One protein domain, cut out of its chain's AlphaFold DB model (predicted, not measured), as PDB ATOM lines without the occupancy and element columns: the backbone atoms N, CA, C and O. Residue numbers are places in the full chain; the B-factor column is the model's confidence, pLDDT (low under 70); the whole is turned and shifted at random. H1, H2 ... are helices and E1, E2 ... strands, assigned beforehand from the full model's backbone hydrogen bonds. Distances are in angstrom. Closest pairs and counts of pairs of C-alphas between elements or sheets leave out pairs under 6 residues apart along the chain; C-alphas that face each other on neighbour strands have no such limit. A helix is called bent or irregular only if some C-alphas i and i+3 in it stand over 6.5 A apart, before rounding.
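AT A GLANCE: This is residues 193 to 329 and 374 to 406 of the 651 residues of a protein of Actinobacteria bacterium (UniProt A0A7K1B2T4). One strongly twisted sheet of eight strands runs the length of the domain, with H2 and H3 side by side over one face and H1 over the other. At the E7 and E8 end of the sheet sit two small helices, H4 and H5; at the other end is the hairpin of E3 and E4. The printed part has 170 residues with five named helices and eight named strands, in the order E1 H1 E2 E3 E4 H2 E5 H3 E6 E7 H4 H5 E8. The mixed sheet runs E3 E4 E2 E1 E5 E6 E7 E8, and the class is mixed, helices and strands. The whole is compact, with a radius of gyration of the C-alphas of 16.0 A and spans of 49 by 35 by 30 A.

IN THESE COORDINATES: Find C-alpha 193 at (256.074, 292.713, 321.308), where E1, residues 193 to 197, begins. Read on to H1, residues 217 to 229, 17.5 A; E2, 235 to 243, 23.9 A; E3, 251 to 255; and E4, 258 to 263. H2, 276 to 293, 25.0 A, starts at (271.651, 281.741, 303.430); it is irregular, with C-alphas 278 and 281 7.8 A apart, and has a kink of 42 degrees near residue 283. Next come E5, 298 to 304, 19.8 A; H3, 308 to 319, 16.7 A; and E6, 324 to 327. Past the cut are E7, 375 to 378; H4, 384 to 392; H5, 396 to 402; and E8, 403 to 405, ending at (246.077, 296.538, 302.239).

HOW THE PARTS SIT: E1 is parallel to E2, with N 194 and O 237 2.9 A apart, within hydrogen-bond range, and to E5, with N 195 and O 300 at 2.8 A. The hairpin E3 and E4 is antiparallel, with N 252 and O 260 at 2.9 A. The sheet and its helices make three layers, helices on both faces: H1, at a height of 9.0 A, is on the opposite face from H2 and H3. C-alphas 226 of H1 and 238 of E2 are their closest, 5.7 A apart. H2 and H3 touch, closest at C-alphas 284 and 312, 4.4 A, the same way at a steep tilt of 38 degrees, only just past shallow. E1, H1, E2; E5, H3, E6; and E7, H4 H5, E8 are strand-helix-strand units, parallel neighbour strands with helices between, with right-handed crossovers; E4, H2, E5 is a split one, also right-handed, with E2 and E1 between its strands. H4 and H5 only graze the sheet, and only just touch, with 3 pairs of C-alphas within 8 A, the closest 389 and 396, 6.8 A. Every O i to N i+4 pair is within hydrogen-bond range in H1, H3, H4 and H5; in H2, 11 of 14.

THE WHOLE: The C-alphas farthest apart, of Gly 247 and Asp 397, are 48.7 A apart. Residues 330 to 373 are not printed, and C-alphas 329 and 374 are 16.0 A apart across that cut. The links E1 to H1 and E4 to H2 are long. Mean pLDDT of the printed part is 90.6; residue 270 is under 70.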
ATOM      1  N   VAL A 193     254.699 292.823 321.795       96.94
ATOM      2  CA  VAL A 193     256.074 292.713 321.308       96.94
ATOM      3  C   VAL A 193     256.041 292.241 319.856       96.94
ATOM      4  O   VAL A 193     255.557 291.146 319.567       96.94
ATOM      5  N   VAL A 194     256.552 293.053 318.936       98.19
ATOM      6  CA  VAL A 194     256.587 292.736 317.500       98.19
ATOM      7  C   VAL A 194     257.977 292.242 317.127       98.19
ATOM      8  O   VAL A 194     258.952 292.978 317.266       98.19
ATOM      9  N   LEU A 195     258.078 291.017 316.619       97.94
ATOM     10  CA  LEU A 195     259.315 290.441 316.098       97.94
ATOM     11  C   LEU A 195     259.312 290.540 314.571       97.94
ATOM     12  O   LEU A 195     258.444 289.962 313.917       97.94
ATOM     13  N   GLN A 196     260.272 291.266 313.992       96.25
ATOM     14  CA  GLN A 196     260.403 291.433 312.540       96.25
ATOM     15  C   GLN A 196     261.782 290.961 312.037       96.25
ATOM     16  O   GLN A 196     262.742 291.735 312.011       96.25
ATOM     17  N   PRO A 197     261.924 289.676 311.668       95.19
ATOM     18  CA  PRO A 197     263.185 289.140 311.173       95.19
ATOM     19  C   PRO A 197     263.472 289.579 309.735       95.19
ATOM     20  O   PRO A 197     262.616 289.494 308.861       95.19
ATOM     21  N   PHE A 198     264.707 290.018 309.496       92.38
ATOM     22  CA  PHE A 198     265.266 290.280 308.174       92.38
ATOM     23  C   PHE A 198     266.794 290.163 308.220       92.38
ATOM     24  O   PHE A 198     267.507 291.066 308.660       92.38
ATOM     25  N   LEU A 199     267.318 289.019 307.781       89.75
ATOM     26  CA  LEU A 199     268.724 288.663 308.013       89.75
ATOM     27  C   LEU A 199     269.701 289.297 307.017       89.75
ATOM     28  O   LEU A 199     270.895 289.380 307.305       89.75
ATOM     29  N   HIS A 200     269.204 289.744 305.865       83.94
ATOM     30  CA  HIS A 200     270.028 290.148 304.720       83.94
ATOM     31  C   HIS A 200     270.536 291.589 304.784       83.94
ATOM     32  O   HIS A 200     271.315 292.002 303.929       83.94
ATOM     33  N   ALA A 201     270.147 292.360 305.798       80.12
ATOM     34  CA  ALA A 201     270.675 293.699 305.997       80.12
ATOM     35  C   ALA A 201     271.272 293.883 307.384       80.12
ATOM     36  O   ALA A 201     270.751 293.401 308.388       80.12
ATOM     37  N   ARG A 202     272.349 294.666 307.429       84.19
ATOM     38  CA  ARG A 202     272.821 295.275 308.666       84.19
ATOM     39  C   ARG A 202     271.987 296.525 308.921       84.19
ATOM     40  O   ARG A 202     271.901 297.398 308.057       84.19
ATOM     41  N   ILE A 203     271.366 296.572 310.093       88.38
ATOM     42  CA  ILE A 203     270.590 297.713 310.571       88.38
ATOM     43  C   ILE A 203     271.268 298.218 311.845       88.38
ATOM     44  O   ILE A 203     271.571 297.441 312.755       88.38
ATOM     45  N   ASP A 204     271.533 299.517 311.871       87.31
ATOM     46  CA  ASP A 204     272.100 300.256 312.994       87.31
ATOM     47  C   ASP A 204     271.405 301.620 313.117       87.31
ATOM     48  O   ASP A 204     270.613 302.012 312.247       87.31
ATOM     49  N   ARG A 205     271.681 302.348 314.205       86.12
ATOM     50  CA  ARG A 205     271.032 303.645 314.450       86.12
ATOM     51  C   ARG A 205     271.348 304.679 313.368       86.12
ATOM     52  O   ARG A 205     270.461 305.431 312.970       86.12
ATOM     53  N   ALA A 206     272.590 304.700 312.890       85.56
ATOM     54  CA  ALA A 206     273.077 305.683 311.923       85.56
ATOM     55  C   ALA A 206     272.585 305.430 310.484       85.56
ATOM     56  O   ALA A 206     272.725 306.300 309.628       85.56
ATOM     57  N   GLY A 207     272.042 304.246 310.189       83.56
ATOM     58  CA  GLY A 207     271.769 303.817 308.818       83.56
ATOM     59  C   GLY A 207     273.049 303.657 307.991       83.56
ATOM     60  O   GLY A 207     273.019 303.847 306.777       83.56
ATOM     61  N   SER A 208     274.179 303.328 308.630       83.62
ATOM     62  CA  SER A 208     275.519 303.457 308.032       83.62
ATOM     63  C   SER A 208     275.763 302.523 306.840       83.62
ATOM     64  O   SER A 208     276.623 302.789 305.997       83.62
ATOM     65  N   SER A 209     275.007 301.428 306.756       82.69
ATOM     66  CA  SER A 209     275.091 300.425 305.692       82.69
ATOM     67  C   SER A 209     274.009 300.543 304.621       82.69
ATOM     68  O   SER A 209     274.046 299.775 303.660       82.69
ATOM     69  N   LEU A 210     273.053 301.467 304.752       86.56
ATOM     70  CA  LEU A 210     271.963 301.600 303.786       86.56
ATOM     71  C   LEU A 210     272.513 301.951 302.398       86.56
ATOM     72  O   LEU A 210     273.355 302.828 302.246       86.56
ATOM     73  N   GLY A 211     272.054 301.223 301.381       81.25
ATOM     74  CA  GLY A 211     272.528 301.328 300.003       81.25
ATOM     75  C   GLY A 211     273.738 300.450 299.658       81.25
ATOM     76  O   GLY A 211     274.132 300.459 298.493       81.25
ATOM     77  N   ARG A 212     274.307 299.687 300.606       83.62
ATOM     78  CA  ARG A 212     275.422 298.742 300.373       83.62
ATOM     79  C   ARG A 212     274.933 297.301 300.281       83.62
ATOM     80  O   ARG A 212     274.140 296.880 301.124       83.62
ATOM     81  N   GLY A 213     275.472 296.522 299.340       81.19
ATOM     82  CA  GLY A 213     275.143 295.097 299.201       81.19
ATOM     83  C   GLY A 213     273.627 294.857 299.227       81.19
ATOM     84  O   GLY A 213     272.886 295.509 298.496       81.19
ATOM     85  N   ASP A 214     273.147 293.990 300.120       74.94
ATOM     86  CA  ASP A 214     271.717 293.675 300.268       74.94
ATOM     87  C   ASP A 214     270.919 294.638 301.170       74.94
ATOM     88  O   ASP A 214     269.690 294.546 301.244       74.94
ATOM     89  N   ALA A 215     271.563 295.633 301.793       78.19
ATOM     90  CA  ALA A 215     270.898 296.640 302.624       78.19
ATOM     91  C   ALA A 215     270.180 297.703 301.766       78.19
ATOM     92  O   ALA A 215     270.614 298.846 301.646       78.19
ATOM     93  N   GLY A 216     269.076 297.305 301.129       79.75
ATOM     94  CA  GLY A 216     268.234 298.155 300.281       79.75
ATOM     95  C   GLY A 216     267.025 298.770 300.999       79.75
ATOM     96  O   GLY A 216     267.045 299.008 302.205       79.75
ATOM     97  N   GLY A 217     265.944 298.996 300.244       85.44
ATOM     98  CA  GLY A 217     264.722 299.651 300.733       85.44
ATOM     99  C   GLY A 217     264.106 298.991 301.971       85.44
ATOM    100  O   GLY A 217     263.748 299.697 302.904       85.44
ATOM    101  N   ILE A 218     264.089 297.653 302.045       89.06
ATOM    102  CA  ILE A 218     263.566 296.927 303.217       89.06
ATOM    103  C   ILE A 218     264.340 297.272 304.496       89.06
ATOM    104  O   ILE A 218     263.737 297.439 305.548       89.06
ATOM    105  N   ALA A 219     265.663 297.442 304.426       90.00
ATOM    106  CA  ALA A 219     266.456 297.818 305.596       90.00
ATOM    107  C   ALA A 219     266.095 299.229 306.093       90.00
ATOM    108  O   ALA A 219     265.930 299.438 307.295       90.00
ATOM    109  N   SER A 220     265.919 300.178 305.162       90.44
ATOM    110  CA  SER A 220     265.464 301.541 305.477       90.44
ATOM    111  C   SER A 220     264.053 301.535 306.075       90.44
ATOM    112  O   SER A 220     263.800 302.175 307.102       90.44
ATOM    113  N   LEU A 221     263.159 300.737 305.480       93.06
ATOM    114  CA  LEU A 221     261.788 300.548 305.934       93.06
ATOM    115  C   LEU A 221     261.747 299.994 307.352       93.06
ATOM    116  O   LEU A 221     261.133 300.611 308.205       93.06
ATOM    117  N   LEU A 222     262.405 298.867 307.638       94.38
ATOM    118  CA  LEU A 222     262.338 298.223 308.954       94.38
ATOM    119  C   LEU A 222     262.962 299.085 310.057       94.38
ATOM    120  O   LEU A 222     262.440 299.110 311.172       94.38
ATOM    121  N   ARG A 223     264.024 299.842 309.738       93.31
ATOM    122  CA  ARG A 223     264.619 300.821 310.659       93.31
ATOM    123  C   ARG A 223     263.595 301.883 311.064       93.31
ATOM    124  O   ARG A 223     263.400 302.128 312.252       93.31
ATOM    125  N   SER A 224     262.937 302.493 310.085       93.75
ATOM    126  CA  SER A 224     262.016 303.609 310.319       93.75
ATOM    127  C   SER A 224     260.666 303.129 310.863       93.75
ATOM    128  O   SER A 224     260.140 303.679 311.828       93.75
ATOM    129  N   LEU A 225     260.145 302.032 310.308       95.88
ATOM    130  CA  LEU A 225     258.901 301.392 310.721       95.88
ATOM    131  C   LEU A 225     258.982 300.887 312.153       95.88
ATOM    132  O   LEU A 225     258.037 301.087 312.902       95.88
ATOM    133  N   GLY A 226     260.083 300.238 312.543       95.81
ATOM    134  CA  GLY A 226     260.225 299.744 313.910       95.81
ATOM    135  C   GLY A 226     260.224 300.879 314.933       95.81
ATOM    136  O   GLY A 226     259.593 300.757 315.979       95.81
ATOM    137  N   THR A 227     260.844 302.015 314.595       95.06
ATOM    138  CA  THR A 227     260.837 303.211 315.446       95.06
ATOM    139  C   THR A 227     259.440 303.814 315.536       95.06
ATOM    140  O   THR A 227     258.988 304.103 316.638       95.06
ATOM    141  N   SER A 228     258.737 303.954 314.409       96.25
ATOM    142  CA  SER A 228     257.377 304.502 314.378       96.25
ATOM    143  C   SER A 228     256.368 303.586 315.090       96.25
ATOM    144  O   SER A 228     255.594 304.054 315.920       96.25
ATOM    145  N   LEU A 229     256.434 302.267 314.871       97.06
ATOM    146  CA  LEU A 229     255.606 301.271 315.566       97.06
ATOM    147  C   LEU A 229     255.780 301.323 317.084       97.06
ATOM    148  O   LEU A 229     254.790 301.216 317.796       97.06
ATOM    149  N   ALA A 230     257.006 301.514 317.576       95.25
ATOM    150  CA  ALA A 230     257.281 301.631 319.007       95.25
ATOM    151  C   ALA A 230     256.655 302.880 319.662       95.25
ATOM    152  O   ALA A 230     256.612 302.961 320.884       95.25
ATOM    153  N   GLN A 231     256.188 303.851 318.867       94.75
ATOM    154  CA  GLN A 231     255.458 305.029 319.347       94.75
ATOM    155  C   GLN A 231     253.932 304.873 319.246       94.75
ATOM    156  O   GLN A 231     253.202 305.786 319.628       94.75
ATOM    157  N   VAL A 232     253.429 303.759 318.703       96.00
ATOM    158  CA  VAL A 232     251.987 303.514 318.584       96.00
ATOM    159  C   VAL A 232     251.459 302.893 319.874       96.00
ATOM    160  O   VAL A 232     251.993 301.893 320.354       96.00
ATOM    161  N   ASP A 233     250.369 303.454 320.401       92.81
ATOM    162  CA  ASP A 233     249.665 302.900 321.558       92.81
ATOM    163  C   ASP A 233     249.349 301.410 321.351       92.81
ATOM    164  O   ASP A 233     248.925 300.983 320.279       92.81
ATOM    165  N   GLY A 234     249.576 300.602 322.388       91.69
ATOM    166  CA  GLY A 234     249.368 299.152 322.334       91.69
ATOM    167  C   GLY A 234     250.592 298.347 321.884       91.69
ATOM    168  O   GLY A 234     250.643 297.146 322.164       91.69
ATOM    169  N   ILE A 235     251.610 298.980 321.289       95.94
ATOM    170  CA  ILE A 235     252.913 298.363 321.010       95.94
ATOM    171  C   ILE A 235     253.882 298.707 322.144       95.94
ATOM    172  O   ILE A 235     254.085 299.867 322.475       95.94
ATOM    173  N   ASP A 236     254.468 297.684 322.762       93.94
ATOM    174  CA  ASP A 236     255.427 297.852 323.860       93.94
ATOM    175  C   ASP A 236     256.864 297.879 323.345       93.94
ATOM    176  O   ASP A 236     257.643 298.760 323.698       93.94
ATOM    177  N   THR A 237     257.219 296.903 322.507       95.44
ATOM    178  CA  THR A 237     258.571 296.783 321.964       95.44
ATOM    179  C   THR A 237     258.533 296.231 320.543       95.44
ATOM    180  O   THR A 237     257.816 295.275 320.253       95.44
ATOM    181  N   VAL A 238     259.361 296.777 319.660       97.50
ATOM    182  CA  VAL A 238     259.668 296.201 318.351       97.50
ATOM    183  C   VAL A 238     261.089 295.659 318.377       97.50
ATOM    184  O   VAL A 238     262.031 296.383 318.699       97.50
ATOM    185  N   VAL A 239     261.250 294.391 318.011       96.88
ATOM    186  CA  VAL A 239     262.547 293.736 317.862       96.88
ATOM    187  C   VAL A 239     262.781 293.446 316.384       96.88
ATOM    188  O   VAL A 239     262.154 292.564 315.791       96.88
ATOM    189  N   THR A 240     263.710 294.181 315.786       96.56
ATOM    190  CA  THR A 240     264.185 293.932 314.425       96.56
ATOM    191  C   THR A 240     265.328 292.933 314.473       96.56
ATOM    192  O   THR A 240     266.356 293.204 315.090       96.56
ATOM    193  N   ILE A 241     265.162 291.765 313.853       95.25
ATOM    194  CA  ILE A 241     266.136 290.676 313.987       95.25
ATOM    195  C   ILE A 241     266.991 290.594 312.726       95.25
ATOM    196  O   ILE A 241     266.474 290.283 311.656       95.25
ATOM    197  N   THR A 242     268.293 290.845 312.844       92.75
ATOM    198  CA  THR A 242     269.241 290.822 311.718       92.75
ATOM    199  C   THR A 242     270.381 289.839 311.959       92.75
ATOM    200  O   THR A 242     270.486 289.230 313.021       92.75
ATOM    201  N   ARG A 243     271.287 289.684 310.990       90.56
ATOM    202  CA  ARG A 243     272.540 288.941 311.190       90.56
ATOM    203  C   ARG A 243     273.568 289.771 311.970       90.56
ATOM    204  O   ARG A 243     273.657 290.987 311.782       90.56
ATOM    205  N   ARG A 244     274.360 289.112 312.820       88.31
ATOM    206  CA  ARG A 244     275.496 289.698 313.547       88.31
ATOM    207  C   ARG A 244     276.770 289.697 312.699       88.31
ATOM    208  O   ARG A 244     277.135 288.648 312.181       88.31
ATOM    209  N   HIS A 245     277.464 290.833 312.622       84.38
ATOM    210  CA  HIS A 245     278.802 290.946 312.024       84.38
ATOM    211  C   HIS A 245     279.859 291.212 313.108       84.38
ATOM    212  O   HIS A 245     279.534 291.613 314.231       84.38
ATOM    213  N   ARG A 246     281.144 291.018 312.790       83.12
ATOM    214  CA  ARG A 246     282.253 291.367 313.689       83.12
ATOM    215  C   ARG A 246     282.150 292.791 314.217       83.12
ATOM    216  O   ARG A 246     282.022 293.744 313.455       83.12
ATOM    217  N   GLY A 247     282.291 292.924 315.531       83.00
ATOM    218  CA  GLY A 247     282.211 294.209 316.221       83.00
ATOM    219  C   GLY A 247     280.785 294.663 316.534       83.00
ATOM    220  O   GLY A 247     280.630 295.585 317.329       83.00
ATOM    221  N   ASP A 248     279.753 294.001 316.001       85.44
ATOM    222  CA  ASP A 248     278.377 294.290 316.390       85.44
ATOM    223  C   ASP A 248     278.101 293.771 317.813       85.44
ATOM    224  O   ASP A 248     278.412 292.620 318.166       85.44
ATOM    225  N   ALA A 249     277.444 294.604 318.619       87.69
ATOM    226  CA  ALA A 249     276.811 294.159 319.853       87.69
ATOM    227  C   ALA A 249     275.657 293.181 319.529       87.69
ATOM    228  O   ALA A 249     274.990 293.359 318.500       87.69
ATOM    229  N   PRO A 250     275.398 292.158 320.369       87.88
ATOM    230  CA  PRO A 250     274.275 291.234 320.177       87.88
ATOM    231  C   PRO A 250     272.923 291.951 320.066       87.88
ATOM    232  O   PRO A 250     272.061 291.535 319.292       87.88
ATOM    233  N   THR A 251     272.770 293.061 320.790       90.69
ATOM    234  CA  THR A 251     271.591 293.926 320.764       90.69
ATOM    235  C   THR A 251     271.993 295.399 320.645       90.69
ATOM    236  O   THR A 251     273.087 295.799 321.042       90.69
ATOM    237  N   GLU A 252     271.122 296.222 320.064       90.94
ATOM    238  CA  GLU A 252     271.282 297.679 319.986       90.94
ATOM    239  C   GLU A 252     269.909 298.359 320.035       90.94
ATOM    240  O   GLU A 252     269.038 298.054 319.225       90.94
ATOM    241  N   SER A 253     269.697 299.308 320.951       92.31
ATOM    242  CA  SER A 253     268.479 300.132 320.945       92.31
ATOM    243  C   SER A 253     268.573 301.192 319.849       92.31
ATOM    244  O   SER A 253     269.469 302.030 319.886       92.31
ATOM    245  N   LEU A 254     267.659 301.199 318.878       91.44
ATOM    246  CA  LEU A 254     267.624 302.245 317.850       91.44
ATOM    247  C   LEU A 254     266.879 303.487 318.341       91.44
ATOM    248  O   LEU A 254     267.326 304.605 318.093       91.44
ATOM    249  N   ALA A 255     265.789 303.273 319.076       91.56
ATOM    250  CA  ALA A 255     264.947 304.286 319.699       91.56
ATOM    251  C   ALA A 255     264.257 303.686 320.946       91.56
ATOM    252  O   ALA A 255     264.290 302.462 321.125       91.56
ATOM    253  N   PRO A 256     263.618 304.496 321.814       91.50
ATOM    254  CA  PRO A 256     262.773 303.969 322.885       91.50
ATOM    255  C   PRO A 256     261.728 302.987 322.332       91.50
ATOM    256  O   PRO A 256     260.998 303.323 321.404       91.50
ATOM    257  N   GLY A 257     261.706 301.761 322.864       92.56
ATOM    258  CA  GLY A 257     260.813 300.689 322.409       92.56
ATOM    259  C   GLY A 257     261.208 300.015 321.085       92.56
ATOM    260  O   GLY A 257     260.509 299.106 320.653       92.56
ATOM    261  N   HIS A 258     262.320 300.386 320.440       95.69
ATOM    262  CA  HIS A 258     262.814 299.727 319.224       95.69
ATOM    263  C   HIS A 258     264.244 299.209 319.409       95.69
ATOM    264  O   HIS A 258     265.191 299.980 319.592       95.69
ATOM    265  N   VAL A 259     264.408 297.890 319.321       94.50
ATOM    266  CA  VAL A 259     265.680 297.184 319.504       94.50
ATOM    267  C   VAL A 259     266.022 296.381 318.252       94.50
ATOM    268  O   VAL A 259     265.162 295.736 317.658       94.50
ATOM    269  N   VAL A 260     267.292 296.385 317.858       94.00
ATOM    270  CA  VAL A 260     267.855 295.411 316.920       94.00
ATOM    271  C   VAL A 260     268.463 294.267 317.717       94.00
ATOM    272  O   VAL A 260     269.293 294.502 318.592       94.00
ATOM    273  N   ALA A 261     268.076 293.036 317.396       93.56
ATOM    274  CA  ALA A 261     268.667 291.811 317.925       93.56
ATOM    275  C   ALA A 261     269.396 291.068 316.806       93.56
ATOM    276  O   ALA A 261     268.913 291.019 315.675       93.56
ATOM    277  N   ARG A 262     270.569 290.500 317.092       91.50
ATOM    278  CA  ARG A 262     271.437 289.949 316.047       91.50
ATOM    279  C   ARG A 262     271.697 288.462 316.234       91.50
ATOM    280  O   ARG A 262     272.366 288.068 317.184       91.50
ATOM    281  N   VAL A 263     271.224 287.648 315.290       90.94
ATOM    282  CA  VAL A 263     271.522 286.208 315.252       90.94
ATOM    283  C   VAL A 263     272.923 285.961 314.708       90.94
ATOM    284  O   VAL A 263     273.377 286.623 313.767       90.94
ATOM    285  N   ARG A 264     273.615 284.977 315.275       87.94
ATOM    286  CA  ARG A 264     274.939 284.558 314.824       87.94
ATOM    287  C   ARG A 264     274.799 283.421 313.821       87.94
ATOM    288  O   ARG A 264     274.521 282.289 314.206       87.94
ATOM    289  N   VAL A 265     274.984 283.729 312.541       86.19
ATOM    290  CA  VAL A 265     274.975 282.751 311.445       86.19
ATOM    291  C   VAL A 265     275.968 283.157 310.362       86.19
ATOM    292  O   VAL A 265     276.102 284.342 310.060       86.19
ATOM    293  N   GLY A 266     276.647 282.169 309.779       80.88
ATOM    294  CA  GLY A 266     277.699 282.396 308.787       80.88
ATOM    295  C   GLY A 266     278.940 283.104 309.347       80.88
ATOM    296  O   GLY A 266     279.119 283.225 310.562       80.88
ATOM    297  N   GLY A 267     279.816 283.538 308.438       77.31
ATOM    298  CA  GLY A 267     280.973 284.385 308.740       77.31
ATOM    299  C   GLY A 267     280.654 285.884 308.675       77.31
ATOM    300  O   GLY A 267     279.501 286.287 308.527       77.31
ATOM    301  N   ASP A 268     281.701 286.709 308.747       72.81
ATOM    302  CA  ASP A 268     281.595 288.177 308.712       72.81
ATOM    303  C   ASP A 268     281.356 288.753 307.307       72.81
ATOM    304  O   ASP A 268     280.948 289.910 307.169       72.81
ATOM    305  N   ASP A 269     281.605 287.957 306.268       70.94
ATOM    306  CA  ASP A 269     281.410 288.346 304.873       70.94
ATOM    307  C   ASP A 269     279.928 288.491 304.527       70.94
ATOM    308  O   ASP A 269     279.055 288.019 305.260       70.94
ATOM    309  N   ALA A 270     279.617 289.164 303.416       69.81
ATOM    310  CA  ALA A 270     278.247 289.234 302.912       69.81
ATOM    311  C   ALA A 270     277.674 287.815 302.767       69.81
ATOM    312  O   ALA A 270     278.362 286.923 302.283       69.81
ATOM    313  N   LEU A 271     276.431 287.612 303.210       78.19
ATOM    314  CA  LEU A 271     275.710 286.352 303.041       78.19
ATOM    315  C   LEU A 271     274.578 286.589 302.044       78.19
ATOM    316  O   LEU A 271     273.510 287.067 302.454       78.19
ATOM    317  N   PRO A 272     274.805 286.292 300.751       78.19
ATOM    318  CA  PRO A 272     273.773 286.405 299.739       78.19
ATOM    319  C   PRO A 272     272.552 285.589 300.143       78.19
ATOM    320  O   PRO A 272     272.665 284.471 300.654       78.19
ATOM    321  N   TRP A 273     271.363 286.125 299.885       79.25
ATOM    322  CA  TRP A 273     270.127 285.465 300.306       79.25
ATOM    323  C   TRP A 273     269.966 284.043 299.742       79.25
ATOM    324  O   TRP A 273     269.409 283.180 300.416       79.25
ATOM    325  N   ARG A 274     270.522 283.783 298.551       81.25
ATOM    326  CA  ARG A 274     270.502 282.474 297.871       81.25
ATOM    327  C   ARG A 274     271.330 281.410 298.579       81.25
ATOM    328  O   ARG A 274     271.045 280.228 298.428       81.25
ATOM    329  N   GLU A 275     272.346 281.820 299.327       83.12
ATOM    330  CA  GLU A 275     273.257 280.924 300.047       83.12
ATOM    331  C   GLU A 275     272.831 280.753 301.508       83.12
ATOM    332  O   GLU A 275     273.148 279.753 302.146       83.12
ATOM    333  N   ALA A 276     272.041 281.694 302.029       88.00
ATOM    334  CA  ALA A 276     271.651 281.741 303.430       88.00
ATOM    335  C   ALA A 276     270.804 280.542 303.895       88.00
ATOM    336  O   ALA A 276     270.735 280.280 305.096       88.00
ATOM    337  N   TRP A 277     270.186 279.795 302.973       89.19
ATOM    338  CA  TRP A 277     269.346 278.635 303.281       89.19
ATOM    339  C   TRP A 277     270.050 277.585 304.146       89.19
ATOM    340  O   TRP A 277     269.413 277.022 305.035       89.19
ATOM    341  N   VAL A 278     271.360 277.376 303.964       88.25
ATOM    342  CA  VAL A 278     272.150 276.407 304.752       88.25
ATOM    343  C   VAL A 278     272.147 276.711 306.252       88.25
ATOM    344  O   VAL A 278     272.407 275.839 307.072       88.25
ATOM    345  N   HIS A 279     271.828 277.948 306.635       89.88
ATOM    346  CA  HIS A 279     271.771 278.370 308.028       89.88
ATOM    347  C   HIS A 279     270.378 278.237 308.655       89.88
ATOM    348  O   HIS A 279     270.223 278.596 309.820       89.88
ATOM    349  N   ARG A 280     269.374 277.704 307.937       89.69
ATOM    350  CA  ARG A 280     267.973 277.619 308.396       89.69
ATOM    351  C   ARG A 280     267.844 277.118 309.831       89.69
ATOM    352  O   ARG A 280     267.202 277.776 310.640       89.69
ATOM    353  N   VAL A 281     268.466 275.984 310.152       87.88
ATOM    354  CA  VAL A 281     268.357 275.360 311.482       87.88
ATOM    355  C   VAL A 281     268.983 276.238 312.564       87.88
ATOM    356  O   VAL A 281     268.383 276.445 313.616       87.88
ATOM    357  N   ALA A 282     270.170 276.790 312.300       90.00
ATOM    358  CA  ALA A 282     270.863 277.660 313.247       90.00
ATOM    359  C   ALA A 282     270.081 278.955 313.517       90.00
ATOM    360  O   ALA A 282     270.045 279.427 314.654       90.00
ATOM    361  N   VAL A 283     269.435 279.515 312.486       92.25
ATOM    362  CA  VAL A 283     268.518 280.654 312.630       92.25
ATOM    363  C   VAL A 283     267.304 280.243 313.462       92.25
ATOM    364  O   VAL A 283     266.981 280.903 314.443       92.25
ATOM    365  N   GLU A 284     266.644 279.145 313.097       92.56
ATOM    366  CA  GLU A 284     265.415 278.667 313.736       92.56
ATOM    367  C   GLU A 284     265.608 278.398 315.230       92.56
ATOM    368  O   GLU A 284     264.780 278.821 316.032       92.56
ATOM    369  N   HIS A 285     266.726 277.782 315.625       91.38
ATOM    370  CA  HIS A 285     267.064 277.559 317.032       91.38
ATOM    371  C   HIS A 285     267.180 278.872 317.821       91.38
ATOM    372  O   HIS A 285     266.611 278.989 318.905       91.38
ATOM    373  N   GLN A 286     267.876 279.874 317.274       93.56
ATOM    374  CA  GLN A 286     268.046 281.173 317.936       93.56
ATOM    375  C   GLN A 286     266.727 281.953 318.020       93.56
ATOM    376  O   GLN A 286     266.437 282.570 319.044       93.56
ATOM    377  N   LEU A 287     265.900 281.899 316.970       94.00
ATOM    378  CA  LEU A 287     264.576 282.523 316.966       94.00
ATOM    379  C   LEU A 287     263.615 281.830 317.936       94.00
ATOM    380  O   LEU A 287     262.845 282.501 318.621       94.00
ATOM    381  N   LEU A 288     263.681 280.502 318.040       92.12
ATOM    382  CA  LEU A 288     262.896 279.734 318.998       92.12
ATOM    383  C   LEU A 288     263.285 280.080 320.441       92.12
ATOM    384  O   LEU A 288     262.399 280.291 321.265       92.12
ATOM    385  N   ALA A 289     264.583 280.184 320.743       89.94
ATOM    386  CA  ALA A 289     265.073 280.614 322.056       89.94
ATOM    387  C   ALA A 289     264.574 282.025 322.413       89.94
ATOM    388  O   ALA A 289     263.962 282.223 323.467       89.94
ATOM    389  N   LEU A 290     264.703 282.974 321.477       91.12
ATOM    390  CA  LEU A 290     264.168 284.324 321.639       91.12
ATOM    391  C   LEU A 290     262.655 284.307 321.912       91.12
ATOM    392  O   LEU A 290     262.197 284.874 322.905       91.12
ATOM    393  N   GLY A 291     261.873 283.634 321.068       90.94
ATOM    394  CA  GLY A 291     260.422 283.565 321.221       90.94
ATOM    395  C   GLY A 291     259.983 282.931 322.547       90.94
ATOM    396  O   GLY A 291     259.024 283.413 323.155       90.94
ATOM    397  N   ARG A 292     260.713 281.916 323.043       91.06
ATOM    398  CA  ARG A 292     260.497 281.307 324.372       91.06
ATOM    399  C   ARG A 292     260.766 282.288 325.503       91.06
ATOM    400  O   ARG A 292     259.956 282.382 326.421       91.06
ATOM    401  N   SER A 293     261.856 283.052 325.424       90.00
ATOM    402  CA  SER A 293     262.174 284.075 326.433       90.00
ATOM    403  C   SER A 293     261.062 285.132 326.557       90.00
ATOM    404  O   SER A 293     260.828 285.685 327.633       90.00
ATOM    405  N   LEU A 294     260.304 285.342 325.475       90.12
ATOM    406  CA  LEU A 294     259.191 286.282 325.380       90.12
ATOM    407  C   LEU A 294     257.811 285.623 325.548       90.12
ATOM    408  O   LEU A 294     256.801 286.297 325.367       90.12
ATOM    409  N   ALA A 295     257.725 284.344 325.929       86.62
ATOM    410  CA  ALA A 295     256.451 283.614 326.008       86.62
ATOM    411  C   ALA A 295     255.440 284.211 327.010       86.62
ATOM    412  O   ALA A 295     254.239 284.001 326.886       86.62
ATOM    413  N   HIS A 296     255.916 284.989 327.984       86.75
ATOM    414  CA  HIS A 296     255.091 285.710 328.957       86.75
ATOM    415  C   HIS A 296     254.541 287.052 328.424       86.75
ATOM    416  O   HIS A 296     253.890 287.796 329.160       86.75
ATOM    417  N   ARG A 297     254.841 287.396 327.167       90.06
ATOM    418  CA  ARG A 297     254.445 288.632 326.481       90.06
ATOM    419  C   ARG A 297     253.423 288.317 325.388       90.06
ATOM    420  O   ARG A 297     253.346 287.197 324.891       90.06
ATOM    421  N   ARG A 298     252.683 289.334 324.937       93.94
ATOM    422  CA  ARG A 298     251.884 289.247 323.704       93.94
ATOM    423  C   ARG A 298     252.816 289.417 322.508       93.94
ATOM    424  O   ARG A 298     253.159 290.544 322.175       93.94
ATOM    425  N   VAL A 299     253.257 288.320 321.900       95.62
ATOM    426  CA  VAL A 299     254.216 288.342 320.781       95.62
ATOM    427  C   VAL A 299     253.494 288.232 319.440       95.62
ATOM    428  O   VAL A 299     252.592 287.414 319.301       95.62
ATOM    429  N   VAL A 300     253.917 289.016 318.445       98.00
ATOM    430  CA  VAL A 300     253.528 288.854 317.034       98.00
ATOM    431  C   VAL A 300     254.775 288.754 316.171       98.00
ATOM    432  O   VAL A 300     255.664 289.601 316.267       98.00
ATOM    433  N   TRP A 301     254.822 287.763 315.284       98.38
ATOM    434  CA  TRP A 301     255.870 287.627 314.278       98.38
ATOM    435  C   TRP A 301     255.406 288.253 312.971       98.38
ATOM    436  O   TRP A 301     254.503 287.727 312.325       98.38
ATOM    437  N   HIS A 302     256.018 289.365 312.563       98.38
ATOM    438  CA  HIS A 302     255.741 289.964 311.263       98.38
ATOM    439  C   HIS A 302     256.814 289.573 310.246       98.38
ATOM    440  O   HIS A 302     257.903 290.150 310.193       98.38
ATOM    441  N   LEU A 303     256.458 288.608 309.408       97.50
ATOM    442  CA  LEU A 303     257.295 288.010 308.380       97.50
ATOM    443  C   LEU A 303     257.145 288.720 307.031       97.50
ATOM    444  O   LEU A 303     256.065 289.203 306.680       97.50
ATOM    445  N   ARG A 304     258.235 288.780 306.262       92.94
ATOM    446  CA  ARG A 304     258.306 289.434 304.944       92.94
ATOM    447  C   ARG A 304     259.307 288.700 304.065       92.94
ATOM    448  O   ARG A 304     260.254 288.129 304.589       92.94
ATOM    449  N   MET A 305     259.154 288.804 302.748       89.00
ATOM    450  CA  MET A 305     260.028 288.143 301.768       89.00
ATOM    451  C   MET A 305     259.995 286.607 301.852       89.00
ATOM    452  O   MET A 305     259.616 286.002 302.853       89.00
ATOM    453  N   ALA A 306     260.412 285.958 300.768       91.12
ATOM    454  CA  ALA A 306     260.592 284.510 300.710       91.12
ATOM    455  C   ALA A 306     262.068 284.160 300.949       91.12
ATOM    456  O   ALA A 306     262.779 283.816 300.000       91.12
ATOM    457  N   ASP A 307     262.523 284.317 302.196       91.38
ATOM    458  CA  ASP A 307     263.914 284.106 302.615       91.38
ATOM    459  C   ASP A 307     264.064 283.154 303.819       91.38
ATOM    460  O   ASP A 307     263.092 282.734 304.452       91.38
ATOM    461  N   VAL A 308     265.307 282.795 304.150       91.12
ATOM    462  CA  VAL A 308     265.592 281.845 305.236       91.12
ATOM    463  C   VAL A 308     265.146 282.353 306.613       91.12
ATOM    464  O   VAL A 308     264.745 281.550 307.456       91.12
ATOM    465  N   GLY A 309     265.184 283.669 306.842       93.75
ATOM    466  CA  GLY A 309     264.767 284.285 308.098       93.75
ATOM    467  C   GLY A 309     263.271 284.117 308.314       93.75
ATOM    468  O   GLY A 309     262.852 283.673 309.381       93.75
ATOM    469  N   THR A 310     262.477 284.376 307.277       95.31
ATOM    470  CA  THR A 310     261.027 284.160 307.297       95.31
ATOM    471  C   THR A 310     260.668 282.684 307.448       95.31
ATOM    472  O   THR A 310     259.785 282.357 308.242       95.31
ATOM    473  N   LEU A 311     261.368 281.774 306.761       93.94
ATOM    474  CA  LEU A 311     261.122 280.334 306.900       93.94
ATOM    475  C   LEU A 311     261.363 279.850 308.338       93.94
ATOM    476  O   LEU A 311     260.514 279.170 308.918       93.94
ATOM    477  N   ALA A 312     262.509 280.218 308.913       94.50
ATOM    478  CA  ALA A 312     262.894 279.849 310.271       94.50
ATOM    479  C   ALA A 312     261.973 280.485 311.326       94.50
ATOM    480  O   ALA A 312     261.560 279.822 312.278       94.50
ATOM    481  N   ALA A 313     261.606 281.753 311.143       96.62
ATOM    482  CA  ALA A 313     260.714 282.465 312.048       96.62
ATOM    483  C   ALA A 313     259.296 281.891 312.043       96.62
ATOM    484  O   ALA A 313     258.712 281.722 313.109       96.62
ATOM    485  N   ALA A 314     258.759 281.529 310.873       96.38
ATOM    486  CA  ALA A 314     257.462 280.865 310.783       96.38
ATOM    487  C   ALA A 314     257.459 279.520 311.523       96.38
ATOM    488  O   ALA A 314     256.510 279.209 312.243       96.38
ATOM    489  N   ALA A 315     258.526 278.727 311.381       92.00
ATOM    490  CA  ALA A 315     258.670 277.466 312.105       92.00
ATOM    491  C   ALA A 315     258.734 277.682 313.628       92.00
ATOM    492  O   ALA A 315     258.012 277.013 314.371       92.00
ATOM    493  N   ALA A 316     259.529 278.653 314.089       93.69
ATOM    494  CA  ALA A 316     259.625 279.009 315.503       93.69
ATOM    495  C   ALA A 316     258.281 279.501 316.069       93.69
ATOM    496  O   ALA A 316     257.816 278.979 317.081       93.69
ATOM    497  N   ALA A 317     257.623 280.444 315.392       95.38
ATOM    498  CA  ALA A 317     256.337 281.004 315.798       95.38
ATOM    499  C   ALA A 317     255.253 279.923 315.933       95.38
ATOM    500  O   ALA A 317     254.571 279.863 316.957       95.38
ATOM    501  N   ARG A 318     255.158 279.003 314.960       93.31
ATOM    502  CA  ARG A 318     254.217 277.869 315.014       93.31
ATOM    503  C   ARG A 318     254.484 276.947 316.199       93.31
ATOM    504  O   ARG A 318     253.546 276.598 316.909       93.31
ATOM    505  N   ARG A 319     255.749 276.590 316.456       91.50
ATOM    506  CA  ARG A 319     256.123 275.759 317.620       91.50
ATOM    507  C   ARG A 319     255.797 276.423 318.956       91.50
ATOM    508  O   ARG A 319     255.592 275.725 319.943       91.50
ATOM    509  N   LEU A 320     255.754 277.752 318.986       92.50
ATOM    510  CA  LEU A 320     255.413 278.539 320.170       92.50
ATOM    511  C   LEU A 320     253.923 278.886 320.266       92.50
ATOM    512  O   LEU A 320     253.516 279.476 321.264       92.50
ATOM    513  N   GLY A 321     253.117 278.561 319.250       93.62
ATOM    514  CA  GLY A 321     251.721 278.995 319.167       93.62
ATOM    515  C   GLY A 321     251.564 280.521 319.126       93.62
ATOM    516  O   GLY A 321     250.563 281.043 319.611       93.62
ATOM    517  N   GLN A 322     252.564 281.242 318.608       94.69
ATOM    518  CA  GLN A 322     252.572 282.704 318.540       94.69
ATOM    519  C   GLN A 322     252.049 283.189 317.174       94.69
ATOM    520  O   GLN A 322     252.456 282.626 316.155       94.69
ATOM    521  N   PRO A 323     251.200 284.238 317.132       97.25
ATOM    522  CA  PRO A 323     250.617 284.742 315.892       97.25
ATOM    523  C   PRO A 323     251.641 285.160 314.833       97.25
ATOM    524  O   PRO A 323     252.647 285.815 315.136       97.25
ATOM    525  N   ILE A 324     251.324 284.850 313.578       98.19
ATOM    526  CA  ILE A 324     252.086 285.203 312.382       98.19
ATOM    527  C   ILE A 324     251.283 286.196 311.541       98.19
ATOM    528  O   ILE A 324     250.185 285.908 311.066       98.19
ATOM    529  N   VAL A 325     251.891 287.349 311.275       98.62
ATOM    530  CA  VAL A 325     251.470 288.273 310.221       98.62
ATOM    531  C   VAL A 325     252.461 288.161 309.074       98.62
ATOM    532  O   VAL A 325     253.666 288.282 309.284       98.62
ATOM    533  N   PHE A 326     251.976 287.947 307.855       97.94
ATOM    534  CA  PHE A 326     252.834 287.838 306.678       97.94
ATOM    535  C   PHE A 326     252.527 288.960 305.689       97.94
ATOM    536  O   PHE A 326     251.407 289.051 305.188       97.94
ATOM    537  N   THR A 327     253.514 289.810 305.387       95.69
ATOM    538  CA  THR A 327     253.410 290.684 304.212       95.69
ATOM    539  C   THR A 327     253.637 289.839 302.964       95.69
ATOM    540  O   THR A 327     254.780 289.520 302.627       95.69
ATOM    541  N   ALA A 328     252.553 289.464 302.292       90.06
ATOM    542  CA  ALA A 328     252.603 288.670 301.079       90.06
ATOM    543  C   ALA A 328     252.751 289.571 299.849       90.06
ATOM    544  O   ALA A 328     251.935 290.456 299.587       90.06
ATOM    545  N   ALA A 329     253.772 289.286 299.049       85.12
ATOM    546  CA  ALA A 329     253.810 289.664 297.647       85.12
ATOM    547  C   ALA A 329     253.709 288.374 296.820       85.12
ATOM    548  O   ALA A 329     254.311 287.373 297.213       85.12
ATOM    549  N   ASP A 374     247.924 284.196 310.365       96.88
ATOM    550  CA  ASP A 374     246.757 284.721 311.084       96.88
ATOM    551  C   ASP A 374     246.230 286.009 310.440       96.88
ATOM    552  O   ASP A 374     245.031 286.286 310.458       96.88
ATOM    553  N   ALA A 375     247.123 286.793 309.831       97.50
ATOM    554  CA  ALA A 375     246.764 287.891 308.945       97.50
ATOM    555  C   ALA A 375     247.762 288.029 307.795       97.50
ATOM    556  O   ALA A 375     248.967 287.813 307.951       97.50
ATOM    557  N   VAL A 376     247.253 288.455 306.642       97.56
ATOM    558  CA  VAL A 376     248.054 288.734 305.453       97.56
ATOM    559  C   VAL A 376     248.027 290.234 305.193       97.56
ATOM    560  O   VAL A 376     246.968 290.850 305.092       97.56
ATOM    561  N   VAL A 377     249.199 290.843 305.084       97.06
ATOM    562  CA  VAL A 377     249.347 292.240 304.671       97.06
ATOM    563  C   VAL A 377     249.786 292.261 303.217       97.06
ATOM    564  O   VAL A 377     250.623 291.460 302.818       97.06
ATOM    565  N   VAL A 378     249.241 293.171 302.415       94.06
ATOM    566  CA  VAL A 378     249.669 293.336 301.021       94.06
ATOM    567  C   VAL A 378     249.877 294.792 300.653       94.06
ATOM    568  O   VAL A 378     249.203 295.689 301.167       94.06
ATOM    569  N   LEU A 379     250.787 295.003 299.707       89.38
ATOM    570  CA  LEU A 379     251.014 296.310 299.109       89.38
ATOM    571  C   LEU A 379     249.840 296.684 298.190       89.38
ATOM    572  O   LEU A 379     249.378 295.840 297.413       89.38
ATOM    573  N   PRO A 380     249.341 297.931 298.240       84.94
ATOM    574  CA  PRO A 380     248.274 298.373 297.358       84.94
ATOM    575  C   PRO A 380     248.717 298.341 295.893       84.94
ATOM    576  O   PRO A 380     249.632 299.053 295.487       84.94
ATOM    577  N   ARG A 381     248.018 297.554 295.074       83.06
ATOM    578  CA  ARG A 381     248.071 297.637 293.611       83.06
ATOM    579  C   ARG A 381     246.734 297.201 293.002       83.06
ATOM    580  O   ARG A 381     246.001 296.464 293.665       83.06
ATOM    581  N   PRO A 382     246.397 297.643 291.776       80.38
ATOM    582  CA  PRO A 382     245.059 297.456 291.208       80.38
ATOM    583  C   PRO A 382     244.560 296.003 291.176       80.38
ATOM    584  O   PRO A 382     243.370 295.767 291.341       80.38
ATOM    585  N   THR A 383     245.467 295.043 290.997       87.00
ATOM    586  CA  THR A 383     245.175 293.621 290.755       87.00
ATOM    587  C   THR A 383     245.517 292.707 291.938       87.00
ATOM    588  O   THR A 383     245.412 291.492 291.808       87.00
ATOM    589  N   ILE A 384     245.893 293.253 293.105       89.00
ATOM    590  CA  ILE A 384     246.486 292.448 294.192       89.00
ATOM    591  C   ILE A 384     245.587 291.309 294.679       89.00
ATOM    592  O   ILE A 384     246.067 290.207 294.903       89.00
ATOM    593  N   GLU A 385     244.282 291.545 294.817       90.00
ATOM    594  CA  GLU A 385     243.350 290.514 295.290       90.00
ATOM    595  C   GLU A 385     243.188 289.385 294.269       90.00
ATOM    596  O   GLU A 385     243.148 288.219 294.654       90.00
ATOM    597  N   GLN A 386     243.159 289.718 292.974       90.88
ATOM    598  CA  GLN A 386     243.107 288.728 291.897       90.88
ATOM    599  C   GLN A 386     244.384 287.891 291.883       90.88
ATOM    600  O   GLN A 386     244.313 286.670 291.880       90.88
ATOM    601  N   GLU A 387     245.550 288.524 291.982       91.81
ATOM    602  CA  GLU A 387     246.839 287.827 291.992       91.81
ATOM    603  C   GLU A 387     247.028 286.957 293.244       91.81
ATOM    604  O   GLU A 387     247.645 285.898 293.172       91.81
ATOM    605  N   LEU A 388     246.480 287.347 294.399       93.12
ATOM    606  CA  LEU A 388     246.482 286.487 295.586       93.12
ATOM    607  C   LEU A 388     245.696 285.188 295.357       93.12
ATOM    608  O   LEU A 388     246.103 284.132 295.835       93.12
ATOM    609  N   VAL A 389     244.595 285.241 294.609       92.81
ATOM    610  CA  VAL A 389     243.809 284.049 294.254       92.81
ATOM    611  C   VAL A 389     244.503 283.263 293.129       92.81
ATOM    612  O   VAL A 389     244.758 282.061 293.233       92.81
ATOM    613  N   GLU A 390     244.871 283.943 292.048       90.75
ATOM    614  CA  GLU A 390     245.365 283.349 290.799       90.75
ATOM    615  C   GLU A 390     246.826 282.909 290.838       90.75
ATOM    616  O   GLU A 390     247.182 281.972 290.130       90.75
ATOM    617  N   LEU A 391     247.659 283.526 291.676       90.94
ATOM    618  CA  LEU A 391     249.074 283.176 291.814       90.94
ATOM    619  C   LEU A 391     249.352 282.534 293.174       90.94
ATOM    620  O   LEU A 391     249.839 281.409 293.213       90.94
ATOM    621  N   VAL A 392     248.935 283.165 294.275       91.50
ATOM    622  CA  VAL A 392     249.240 282.677 295.641       91.50
ATOM    623  C   VAL A 392     248.277 281.578 296.129       91.50
ATOM    624  O   VAL A 392     248.613 280.820 297.032       91.50
ATOM    625  N   GLY A 393     247.094 281.447 295.525       90.50
ATOM    626  CA  GLY A 393     246.157 280.358 295.822       90.50
ATOM    627  C   GLY A 393     245.282 280.585 297.057       90.50
ATOM    628  O   GLY A 393     244.724 279.631 297.591       90.50
ATOM    629  N   LEU A 394     245.139 281.832 297.519       92.56
ATOM    630  CA  LEU A 394     244.179 282.154 298.576       92.56
ATOM    631  C   LEU A 394     242.739 282.033 298.066       92.56
ATOM    632  O   LEU A 394     242.437 282.378 296.924       92.56
ATOM    633  N   SER A 395     241.826 281.595 298.934       93.31
ATOM    634  CA  SER A 395     240.397 281.637 298.621       93.31
ATOM    635  C   SER A 395     239.870 283.077 298.645       93.31
ATOM    636  O   SER A 395     240.395 283.946 299.342       93.31
ATOM    637  N   ALA A 396     238.781 283.348 297.922       92.56
ATOM    638  CA  ALA A 396     238.143 284.665 297.967       92.56
ATOM    639  C   ALA A 396     237.621 285.019 299.378       92.56
ATOM    640  O   ALA A 396     237.564 286.196 299.735       92.56
ATOM    641  N   ASP A 397     237.249 284.013 300.178       93.56
ATOM    642  CA  ASP A 397     236.866 284.188 301.582       93.56
ATOM    643  C   ASP A 397     238.062 284.576 302.450       93.56
ATOM    644  O   ASP A 397     237.971 285.540 303.209       93.56
ATOM    645  N   ASP A 398     239.203 283.906 302.279       93.06
ATOM    646  CA  ASP A 398     240.448 284.265 302.963       93.06
ATOM    647  C   ASP A 398     240.872 285.695 302.648       93.06
ATOM    648  O   ASP A 398     241.231 286.454 303.548       93.06
ATOM    649  N   VAL A 399     240.796 286.092 301.375       93.62
ATOM    650  CA  VAL A 399     241.119 287.464 300.976       93.62
ATOM    651  C   VAL A 399     240.231 288.464 301.722       93.62
ATOM    652  O   VAL A 399     240.738 289.433 302.280       93.62
ATOM    653  N   ARG A 400     238.924 288.212 301.833       91.94
ATOM    654  CA  ARG A 400     238.015 289.098 302.581       91.94
ATOM    655  C   ARG A 400     238.251 289.088 304.090       91.94
ATOM    656  O   ARG A 400     238.083 290.122 304.729       91.94
ATOM    657  N   ALA A 401     238.578 287.932 304.661       92.12
ATOM    658  CA  ALA A 401     238.619 287.745 306.108       92.12
ATOM    659  C   ALA A 401     239.936 288.211 306.746       92.12
ATOM    660  O   ALA A 401     239.916 288.749 307.852       92.12
ATOM    661  N   ARG A 402     241.076 287.998 306.072       93.62
ATOM    662  CA  ARG A 402     242.410 288.164 306.682       93.62
ATOM    663  C   ARG A 402     243.392 289.041 305.908       93.62
ATOM    664  O   ARG A 402     244.464 289.319 306.446       93.62
ATOM    665  N   VAL A 403     243.068 289.501 304.696       96.06
ATOM    666  CA  VAL A 403     243.966 290.382 303.926       96.06
ATOM    667  C   VAL A 403     243.718 291.851 304.266       96.06
ATOM    668  O   VAL A 403     242.601 292.351 304.185       96.06
ATOM    669  N   THR A 404     244.778 292.578 304.622       96.06
ATOM    670  CA  THR A 404     244.755 294.034 304.829       96.06
ATOM    671  C   THR A 404     245.722 294.715 303.865       96.06
ATOM    672  O   THR A 404     246.903 294.374 303.807       96.06
ATOM    673  N   ARG A 405     245.238 295.711 303.117       94.00
ATOM    674  CA  ARG A 405     246.077 296.538 302.239       94.00
ATOM    675  C   ARG A 405     246.759 297.621 303.065       94.00
ATOM    676  O   ARG A 405     246.072 298.443 303.667       94.00
ATOM    677  N   VAL A 406     248.088 297.630 303.079       93.50
ATOM    678  CA  VAL A 406     248.880 298.627 303.808       93.50
ATOM    679  C   VAL A 406     249.980 299.146 302.879       93.50
ATOM    680  O   VAL A 406     250.864 298.370 302.516       93.50
TER     681      VAL A 406